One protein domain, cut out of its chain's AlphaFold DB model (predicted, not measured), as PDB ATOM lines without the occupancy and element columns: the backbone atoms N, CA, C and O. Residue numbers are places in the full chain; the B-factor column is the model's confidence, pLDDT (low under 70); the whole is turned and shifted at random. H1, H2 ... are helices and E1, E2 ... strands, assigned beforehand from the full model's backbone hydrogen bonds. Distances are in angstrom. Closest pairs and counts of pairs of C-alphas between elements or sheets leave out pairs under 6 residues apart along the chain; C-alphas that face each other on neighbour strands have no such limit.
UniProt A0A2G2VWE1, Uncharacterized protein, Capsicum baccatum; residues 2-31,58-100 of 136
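AT A GLANCE: This is residues 2 to 31 and 58 to 100 of the 136 residues of an uncharacterized protein of Capsicum baccatum (UniProt A0A2G2VWE1). Two separate pieces make an open, flat shape: a long arm of two helices, H3 and H4, one after the other in nearly one line, and, away from it, a small head in which helix H1 is beside the hairpin E1 E2. Helix H2 sticks out from the head with residues 24 to 31, and no helix packs on another. The printed part has 73 residues, with four named helices and two named strands in the order H1, E1, E2, H2, H3, H4. The class is mostly helix, and the two-stranded sheet, order E1 - E2, is antiparallel. The whole is extended, with a radius of gyration of the C-alphas of 22.1 A and spans of 54 by 53 by 20 A.

IN THESE COORDINATES: H1, residues 2 to 8, begins at C-alpha 2 (-31.919, 69.321, 64.379). E1 is residues 11 to 13, E2 residues 19 to 21, and H2 residues 24 to 31, 10.9 A long. H3, residues 58 to 85, is 40.0 A long. H4, residues 88 to 100, is 18.1 A long and ends at C-alpha 100 (0.541, 27.716, 82.031).

HOW THE PARTS SIT: The hairpin E1 and E2 is antiparallel at 139 degrees; N 12 and O 20 are within hydrogen-bond range at 2.9 A. H1 and E1 are near each other, with 7 pairs of C-alphas within 10 A. H2 and H3 are apart. H3 and H4 meet only through their link. Every O i to N i+4 pair is within hydrogen-bond range in H1, H2 and H4, and 22 of 24 in H3.

THE WHOLE: The C-alphas farthest apart are those of Val 58 and Leu 100, 63.0 A. Residues 32 to 57 are not printed, and C-alphas 31 and 58 are 33.4 A apart across the cut. The links printed whole are tight. Mean pLDDT of the printed part is 80.3; residues 2 to 31 are under 70.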
ATOM      1  N   HIS A   2     -31.149  70.454  64.942       60.84
ATOM      2  CA  HIS A   2     -31.919  69.321  64.379       60.84
ATOM      3  C   HIS A   2     -31.137  67.994  64.250       60.84
ATOM      4  O   HIS A   2     -31.700  66.927  64.451       60.84
ATOM      5  N   VAL A   3     -29.833  68.038  63.952       58.09
ATOM      6  CA  VAL A   3     -29.018  66.833  63.668       58.09
ATOM      7  C   VAL A   3     -28.816  65.947  64.906       58.09
ATOM      8  O   VAL A   3     -28.833  64.725  64.798       58.09
ATOM      9  N   GLU A   4     -28.651  66.541  66.090       58.00
ATOM     10  CA  GLU A   4     -28.494  65.793  67.350       58.00
ATOM     11  C   GLU A   4     -29.793  65.095  67.769       58.00
ATOM     12  O   GLU A   4     -29.750  63.966  68.251       58.00
ATOM     13  N   VAL A   5     -30.946  65.718  67.491       62.31
ATOM     14  CA  VAL A   5     -32.273  65.121  67.715       62.31
ATOM     15  C   VAL A   5     -32.467  63.896  66.819       62.31
ATOM     16  O   VAL A   5     -32.900  62.852  67.296       62.31
ATOM     17  N   ILE A   6     -32.079  63.982  65.541       59.59
ATOM     18  CA  ILE A   6     -32.228  62.870  64.587       59.59
ATOM     19  C   ILE A   6     -31.250  61.719  64.897       59.59
ATOM     20  O   ILE A   6     -31.642  60.553  64.852       59.59
ATOM     21  N   LYS A   7     -30.010  62.015  65.321       58.97
ATOM     22  CA  LYS A   7     -29.070  60.993  65.833       58.97
ATOM     23  C   LYS A   7     -29.595  60.303  67.098       58.97
ATOM     24  O   LYS A   7     -29.403  59.098  67.253       58.97
ATOM     25  N   GLY A   8     -30.285  61.042  67.972       56.47
ATOM     26  CA  GLY A   8     -30.950  60.505  69.164       56.47
ATOM     27  C   GLY A   8     -32.090  59.526  68.857       56.47
ATOM     28  O   GLY A   8     -32.379  58.657  69.675       56.47
ATOM     29  N   LEU A   9     -32.679  59.609  67.659       59.28
ATOM     30  CA  LEU A   9     -33.739  58.719  67.167       59.28
ATOM     31  C   LEU A   9     -33.208  57.469  66.440       59.28
ATOM     32  O   LEU A   9     -33.996  56.683  65.925       59.28
ATOM     33  N   GLY A  10     -31.887  57.254  66.404       60.59
ATOM     34  CA  GLY A  10     -31.296  56.029  65.855       60.59
ATOM     35  C   GLY A  10     -31.049  56.029  64.343       60.59
ATOM     36  O   GLY A  10     -30.774  54.964  63.796       60.59
ATOM     37  N   PHE A  11     -31.079  57.188  63.681       62.31
ATOM     38  CA  PHE A  11     -30.717  57.343  62.267       62.31
ATOM     39  C   PHE A  11     -29.229  57.706  62.108       62.31
ATOM     40  O   PHE A  11     -28.687  58.483  62.901       62.31
ATOM     41  N   ASN A  12     -28.561  57.155  61.089       65.06
ATOM     42  CA  ASN A  12     -27.202  57.543  60.689       65.06
ATOM     43  C   ASN A  12     -27.236  58.248  59.324       65.06
ATOM     44  O   ASN A  12     -28.198  58.098  58.580       65.06
ATOM     45  N   GLN A  13     -26.222  59.055  59.022       63.03
ATOM     46  CA  GLN A  13     -26.145  59.819  57.783       63.03
ATOM     47  C   GLN A  13     -25.206  59.112  56.796       63.03
ATOM     48  O   GLN A  13     -24.043  58.871  57.122       63.03
ATOM     49  N   ASP A  14     -25.708  58.774  55.611       66.81
ATOM     50  CA  ASP A  14     -24.936  58.095  54.566       66.81
ATOM     51  C   ASP A  14     -23.927  59.043  53.894       66.81
ATOM     52  O   ASP A  14     -23.977  60.262  54.071       66.81
ATOM     53  N   SER A  15     -23.039  58.510  53.047       64.00
ATOM     54  CA  SER A  15     -22.058  59.283  52.254       64.00
ATOM     55  C   SER A  15     -22.686  60.371  51.369       64.00
ATOM     56  O   SER A  15     -22.012  61.325  50.988       64.00
ATOM     57  N   HIS A  16     -23.982  60.247  51.074       63.00
ATOM     58  CA  HIS A  16     -24.782  61.215  50.325       63.00
ATOM     59  C   HIS A  16     -25.571  62.193  51.213       63.00
ATOM     60  O   HIS A  16     -26.375  62.972  50.708       63.00
ATOM     61  N   GLY A  17     -25.366  62.171  52.533       62.94
ATOM     62  CA  GLY A  17     -26.031  63.079  53.468       62.94
ATOM     63  C   GLY A  17     -27.473  62.696  53.821       62.94
ATOM     64  O   GLY A  17     -28.141  63.467  54.515       62.94
ATOM     65  N   PHE A  18     -27.956  61.532  53.371       63.44
ATOM     66  CA  PHE A  18     -29.314  61.045  53.630       63.44
ATOM     67  C   PHE A  18     -29.390  60.305  54.967       63.44
ATOM     68  O   PHE A  18     -28.462  59.588  55.330       63.44
ATOM     69  N   TRP A  19     -30.486  60.484  55.704       63.72
ATOM     70  CA  TRP A  19     -30.696  59.786  56.971       63.72
ATOM     71  C   TRP A  19     -31.242  58.390  56.709       63.72
ATOM     72  O   TRP A  19     -32.357  58.246  56.209       63.72
ATOM     73  N   VAL A  20     -30.465  57.376  57.073       63.44
ATOM     74  CA  VAL A  20     -30.838  55.971  56.950       63.44
ATOM     75  C   VAL A  20     -31.044  55.374  58.333       63.44
ATOM     76  O   VAL A  20     -30.287  55.610  59.282       63.44
ATOM     77  N   GLU A  21     -32.149  54.648  58.454       62.78
ATOM     78  CA  GLU A  21     -32.512  53.902  59.647       62.78
ATOM     79  C   GLU A  21     -31.444  52.829  59.888       62.78
ATOM     80  O   GLU A  21     -31.021  52.149  58.951       62.78
ATOM     81  N   LYS A  22     -30.948  52.692  61.125       61.50
ATOM     82  CA  LYS A  22     -29.977  51.634  61.449       61.50
ATOM     83  C   LYS A  22     -30.484  50.289  60.928       61.50
ATOM     84  O   LYS A  22     -31.608  49.904  61.239       61.50
ATOM     85  N   ASN A  23     -29.636  49.577  60.179       57.16
ATOM     86  CA  ASN A  23     -29.962  48.278  59.594       57.16
ATOM     87  C   ASN A  23     -30.554  47.341  60.658       57.16
ATOM     88  O   ASN A  23     -29.856  46.858  61.554       57.16
ATOM     89  N   PHE A  24     -31.858  47.092  60.536       55.44
ATOM     90  CA  PHE A  24     -32.661  46.258  61.432       55.44
ATOM     91  C   PHE A  24     -32.044  44.862  61.642       55.44
ATOM     92  O   PHE A  24     -32.129  44.287  62.729       55.44
ATOM     93  N   ASP A  25     -31.342  44.353  60.629       56.28
ATOM     94  CA  ASP A  25     -30.706  43.037  60.633       56.28
ATOM     95  C   ASP A  25     -29.541  42.908  61.630       56.28
ATOM     96  O   ASP A  25     -29.379  41.852  62.247       56.28
ATOM     97  N   GLU A  26     -28.777  43.977  61.878       59.78
ATOM     98  CA  GLU A  26     -27.694  43.956  62.873       59.78
ATOM     99  C   GLU A  26     -28.261  43.868  64.300       59.78
ATOM    100  O   GLU A  26     -27.768  43.116  65.147       59.78
ATOM    101  N   TYR A  27     -29.358  44.589  64.552       59.03
ATOM    102  CA  TYR A  27     -30.061  44.576  65.835       59.03
ATOM    103  C   TYR A  27     -30.709  43.212  66.098       59.03
ATOM    104  O   TYR A  27     -30.587  42.634  67.183       59.03
ATOM    105  N   LYS A  28     -31.322  42.649  65.054       63.16
ATOM    106  CA  LYS A  28     -31.981  41.346  65.066       63.16
ATOM    107  C   LYS A  28     -31.001  40.195  65.317       63.16
ATOM    108  O   LYS A  28     -31.301  39.325  66.136       63.16
ATOM    109  N   TYR A  29     -29.812  40.202  64.707       57.03
ATOM    110  CA  TYR A  29     -28.783  39.177  64.947       57.03
ATOM    111  C   TYR A  29     -28.283  39.184  66.403       57.03
ATOM    112  O   TYR A  29     -28.086  38.132  67.021       57.03
ATOM    113  N   LYS A  30     -28.149  40.379  66.990       54.88
ATOM    114  CA  LYS A  30     -27.734  40.576  68.388       54.88
ATOM    115  C   LYS A  30     -28.765  40.044  69.392       54.88
ATOM    116  O   LYS A  30     -28.368  39.559  70.453       54.88
ATOM    117  N   MET A  31     -30.054  40.102  69.050       61.66
ATOM    118  CA  MET A  31     -31.165  39.602  69.870       61.66
ATOM    119  C   MET A  31     -31.404  38.095  69.692       61.66
ATOM    120  O   MET A  31     -31.443  37.363  70.682       61.66
ATOM    121  N   VAL A  58     -61.668  42.512  86.298       95.12
ATOM    122  CA  VAL A  58     -60.675  42.281  85.242       95.12
ATOM    123  C   VAL A  58     -59.491  43.229  85.401       95.12
ATOM    124  O   VAL A  58     -58.347  42.780  85.357       95.12
ATOM    125  N   THR A  59     -59.732  44.518  85.642       94.06
ATOM    126  CA  THR A  59     -58.641  45.498  85.794       94.06
ATOM    127  C   THR A  59     -57.785  45.244  87.039       94.06
ATOM    128  O   THR A  59     -56.554  45.279  86.952       94.06
ATOM    129  N   GLU A  60     -58.396  44.892  88.173       96.94
ATOM    130  CA  GLU A  60     -57.673  44.526  89.398       96.94
ATOM    131  C   GLU A  60     -56.837  43.247  89.217       96.94
ATOM    132  O   GLU A  60     -55.661  43.207  89.602       96.94
ATOM    133  N   ASN A  61     -57.403  42.214  88.587       96.94
ATOM    134  CA  ASN A  61     -56.685  40.971  88.298       96.94
ATOM    135  C   ASN A  61     -55.551  41.187  87.289       96.94
ATOM    136  O   ASN A  61     -54.457  40.657  87.479       96.94
ATOM    137  N   THR A  62     -55.776  42.016  86.270       95.19
ATOM    138  CA  THR A  62     -54.769  42.354  85.255       95.19
ATOM    139  C   THR A  62     -53.593  43.101  85.880       95.19
ATOM    140  O   THR A  62     -52.444  42.747  85.630       95.19
ATOM    141  N   SER A  63     -53.844  44.066  86.775       95.06
ATOM    142  CA  SER A  63     -52.771  44.783  87.482       95.06
ATOM    143  C   SER A  63     -51.881  43.839  88.305       95.06
ATOM    144  O   SER A  63     -50.656  43.977  88.314       95.06
ATOM    145  N   LYS A  64     -52.477  42.832  88.962       97.19
ATOM    146  CA  LYS A  64     -51.731  41.789  89.688       97.19
ATOM    147  C   LYS A  64     -50.971  40.862  88.734       97.19
ATOM    148  O   LYS A  64     -49.823  40.516  89.014       97.19
ATOM    149  N   ALA A  65     -51.598  40.469  87.625       96.94
ATOM    150  CA  ALA A  65     -51.015  39.574  86.632       96.94
ATOM    151  C   ALA A  65     -49.779  40.186  85.960       96.94
ATOM    152  O   ALA A  65     -48.759  39.507  85.889       96.94
ATOM    153  N   ILE A  66     -49.829  41.465  85.569       95.56
ATOM    154  CA  ILE A  66     -48.700  42.184  84.951       95.56
ATOM    155  C   ILE A  66     -47.449  42.075  85.832       95.56
ATOM    156  O   ILE A  66     -46.431  41.543  85.400       95.56
ATOM    157  N   ARG A  67     -47.562  42.430  87.120       96.50
ATOM    158  CA  ARG A  67     -46.437  42.355  88.072       96.50
ATOM    159  C   ARG A  67     -45.854  40.950  88.205       96.50
ATOM    160  O   ARG A  67     -44.673  40.797  88.505       96.50
ATOM    161  N   LYS A  68     -46.688  39.915  88.076       97.00
ATOM    162  CA  LYS A  68     -46.252  38.517  88.162       97.00
ATOM    163  C   LYS A  68     -45.554  38.076  86.876       97.00
ATOM    164  O   LYS A  68     -44.542  37.392  86.956       97.00
ATOM    165  N   ILE A  69     -46.086  38.468  85.720       95.94
ATOM    166  CA  ILE A  69     -45.504  38.168  84.409       95.94
ATOM    167  C   ILE A  69     -44.115  38.801  84.295       95.94
ATOM    168  O   ILE A  69     -43.192  38.115  83.871       95.94
ATOM    169  N   ASP A  70     -43.941  40.043  84.752       95.69
ATOM    170  CA  ASP A  70     -42.643  40.732  84.712       95.69
ATOM    171  C   ASP A  70     -41.571  40.007  85.535       95.69
ATOM    172  O   ASP A  70     -40.451  39.823  85.070       95.69
ATOM    173  N   LYS A  71     -41.925  39.512  86.728       97.00
ATOM    174  CA  LYS A  71     -41.013  38.687  87.539       97.00
ATOM    175  C   LYS A  71     -40.624  37.402  86.812       97.00
ATOM    176  O   LYS A  71     -39.447  37.099  86.685       97.00
ATOM    177  N   ILE A  72     -41.616  36.693  86.268       96.31
ATOM    178  CA  ILE A  72     -41.390  35.442  85.533       96.31
ATOM    179  C   ILE A  72     -40.492  35.668  84.308       96.31
ATOM    180  O   ILE A  72     -39.667  34.808  84.011       96.31
ATOM    181  N   LYS A  73     -40.633  36.798  83.603       94.00
ATOM    182  CA  LYS A  73     -39.760  37.163  82.477       94.00
ATOM    183  C   LYS A  73     -38.305  37.262  82.916       94.00
ATOM    184  O   LYS A  73     -37.464  36.569  82.349       94.00
ATOM    185  N   VAL A  74     -38.033  38.055  83.953       94.06
ATOM    186  CA  VAL A  74     -36.673  38.240  84.485       94.06
ATOM    187  C   VAL A  74     -36.087  36.903  84.939       94.06
ATOM    188  O   VAL A  74     -35.010  36.525  84.484       94.06
ATOM    189  N   ASP A  75     -36.831  36.123  85.725       95.94
ATOM    190  CA  ASP A  75     -36.374  34.816  86.213       95.94
ATOM    191  C   ASP A  75     -36.041  33.852  85.048       95.94
ATOM    192  O   ASP A  75     -35.052  33.110  85.066       95.94
ATOM    193  N   ARG A  76     -36.852  33.849  83.980       94.88
ATOM    194  CA  ARG A  76     -36.616  33.015  82.788       94.88
ATOM    195  C   ARG A  76     -35.409  33.479  81.980       94.88
ATOM    196  O   ARG A  76     -34.649  32.644  81.489       94.88
ATOM    197  N   GLU A  77     -35.203  34.783  81.851       92.00
ATOM    198  CA  GLU A  77     -34.018  35.337  81.197       92.00
ATOM    199  C   GLU A  77     -32.743  34.995  81.971       92.00
ATOM    200  O   GLU A  77     -31.774  34.511  81.379       92.00
ATOM    201  N   GLU A  78     -32.758  35.150  83.295       93.81
ATOM    202  CA  GLU A  78     -31.637  34.800  84.168       93.81
ATOM    203  C   GLU A  78     -31.297  33.312  84.076       93.81
ATOM    204  O   GLU A  78     -30.138  32.946  83.856       93.81
ATOM    205  N   THR A  79     -32.302  32.436  84.163       94.12
ATOM    206  CA  THR A  79     -32.087  30.988  84.023       94.12
ATOM    207  C   THR A  79     -31.582  30.611  82.630       94.12
ATOM    208  O   THR A  79     -30.717  29.739  82.509       94.12
ATOM    209  N   HIS A  80     -32.055  31.271  81.569       92.88
ATOM    210  CA  HIS A  80     -31.544  31.069  80.213       92.88
ATOM    211  C   HIS A  80     -30.068  31.480  80.100       92.88
ATOM    212  O   HIS A  80     -29.253  30.720  79.570       92.88
ATOM    213  N   ILE A  81     -29.689  32.634  80.656       91.06
ATOM    214  CA  ILE A  81     -28.295  33.094  80.693       91.06
ATOM    215  C   ILE A  81     -27.429  32.121  81.503       91.06
ATOM    216  O   ILE A  81     -26.373  31.702  81.026       91.06
ATOM    217  N   ALA A  82     -27.883  31.698  82.684       93.12
ATOM    218  CA  ALA A  82     -27.160  30.756  83.535       93.12
ATOM    219  C   ALA A  82     -26.914  29.413  82.825       93.12
ATOM    220  O   ALA A  82     -25.783  28.921  82.804       93.12
ATOM    221  N   LYS A  83     -27.939  28.859  82.163       91.94
ATOM    222  CA  LYS A  83     -27.825  27.626  81.365       91.94
ATOM    223  C   LYS A  83     -26.808  27.765  80.237       91.94
ATOM    224  O   LYS A  83     -26.027  26.847  80.013       91.94
ATOM    225  N   ARG A  84     -26.765  28.916  79.559       89.88
ATOM    226  CA  ARG A  84     -25.789  29.178  78.487       89.88
ATOM    227  C   ARG A  84     -24.362  29.339  78.998       89.88
ATOM    228  O   ARG A  84     -23.422  28.945  78.315       89.88
ATOM    229  N   MET A  85     -24.194  29.914  80.184       90.00
ATOM    230  CA  MET A  85     -22.880  30.110  80.802       90.00
ATOM    231  C   MET A  85     -22.361  28.849  81.512       90.00
ATOM    232  O   MET A  85     -21.183  28.795  81.889       90.00
ATOM    233  N   LYS A  86     -23.201  27.813  81.663       91.75
ATOM    234  CA  LYS A  86     -22.823  26.510  82.223       91.75
ATOM    235  C   LYS A  86     -21.673  25.915  81.398       91.75
ATOM    236  O   LYS A  86     -21.792  25.679  80.201       91.75
ATOM    237  N   GLY A  87     -20.522  25.710  82.041       89.50
ATOM    238  CA  GLY A  87     -19.321  25.137  81.419       89.50
ATOM    239  C   GLY A  87     -18.265  26.141  80.941       89.50
ATOM    240  O   GLY A  87     -17.140  25.718  80.678       89.50
ATOM    241  N   LYS A  88     -18.546  27.454  80.904       92.81
ATOM    242  CA  LYS A  88     -17.521  28.464  80.563       92.81
ATOM    243  C   LYS A  88     -16.332  28.412  81.529       92.81
ATOM    244  O   LYS A  88     -15.200  28.325  81.078       92.81
ATOM    245  N   LYS A  89     -16.602  28.327  82.837       91.81
ATOM    246  CA  LYS A  89     -15.569  28.205  83.884       91.81
ATOM    247  C   LYS A  89     -14.639  27.004  83.670       91.81
ATOM    248  O   LYS A  89     -13.436  27.115  83.849       91.81
ATOM    249  N   ALA A  90     -15.190  25.857  83.267       93.38
ATOM    250  CA  ALA A  90     -14.394  24.657  83.010       93.38
ATOM    251  C   ALA A  90     -13.505  24.814  81.762       93.38
ATOM    252  O   ALA A  90     -12.368  24.346  81.752       93.38
ATOM    253  N   LYS A  91     -14.002  25.497  80.721       93.12
ATOM    254  CA  LYS A  91     -13.197  25.839  79.538       93.12
ATOM    255  C   LYS A  91     -12.069  26.803  79.893       93.12
ATOM    256  O   LYS A  91     -10.929  26.503  79.570       93.12
ATOM    257  N   GLU A  92     -12.377  27.865  80.635       94.19
ATOM    258  CA  GLU A  92     -11.393  28.848  81.111       94.19
ATOM    259  C   GLU A  92     -10.286  28.178  81.938       94.19
ATOM    260  O   GLU A  92      -9.112  28.431  81.707       94.19
ATOM    261  N   GLN A  93     -10.626  27.256  82.849       94.12
ATOM    262  CA  GLN A  93      -9.626  26.501  83.617       94.12
ATOM    263  C   GLN A  93      -8.745  25.612  82.732       94.12
ATOM    264  O   GLN A  93      -7.539  25.521  82.948       94.12
ATOM    265  N   ARG A  94      -9.335  24.950  81.730       93.88
ATOM    266  CA  ARG A  94      -8.589  24.106  80.790       93.88
ATOM    267  C   ARG A  94      -7.656  24.932  79.907       93.88
ATOM    268  O   ARG A  94      -6.560  24.475  79.602       93.88
ATOM    269  N   GLU A  95      -8.101  26.102  79.470       94.56
ATOM    270  CA  GLU A  95      -7.300  27.048  78.691       94.56
ATOM    271  C   GLU A  95      -6.168  27.616  79.547       94.56
ATOM    272  O   GLU A  95      -5.017  27.492  79.149       94.56
ATOM    273  N   ALA A  96      -6.451  28.064  80.772       92.94
ATOM    274  CA  ALA A  96      -5.436  28.534  81.714       92.94
ATOM    275  C   ALA A  96      -4.371  27.468  82.029       92.94
ATOM    276  O   ALA A  96      -3.187  27.779  82.110       92.94
ATOM    277  N   ALA A  97      -4.762  26.196  82.173       92.12
ATOM    278  CA  ALA A  97      -3.811  25.102  82.379       92.12
ATOM    279  C   ALA A  97      -2.894  24.887  81.161       92.12
ATOM    280  O   ALA A  97      -1.693  24.690  81.327       92.12
ATOM    281  N   LYS A  98      -3.447  24.965  79.943       94.12
ATOM    282  CA  LYS A  98      -2.661  24.889  78.701       94.12
ATOM    283  C   LYS A  98      -1.730  26.087  78.544       94.12
ATOM    284  O   LYS A  98      -0.583  25.917  78.149       94.12
ATOM    285  N   GLU A  99      -2.213  27.287  78.849       92.31
ATOM    286  CA  GLU A  99      -1.410  28.507  78.805       92.31
ATOM    287  C   GLU A  99      -0.260  28.437  79.808       92.31
ATOM    288  O   GLU A  99       0.868  28.761  79.449       92.31
ATOM    289  N   LEU A 100      -0.502  27.949  81.029       89.56
ATOM    290  CA  LEU A 100       0.541  27.716  82.031       89.56
ATOM    291  C   LEU A 100       1.610  26.747  81.511       89.56
ATOM    292  O   LEU A 100       2.795  27.030  81.644       89.56
TER     293      LEU A 100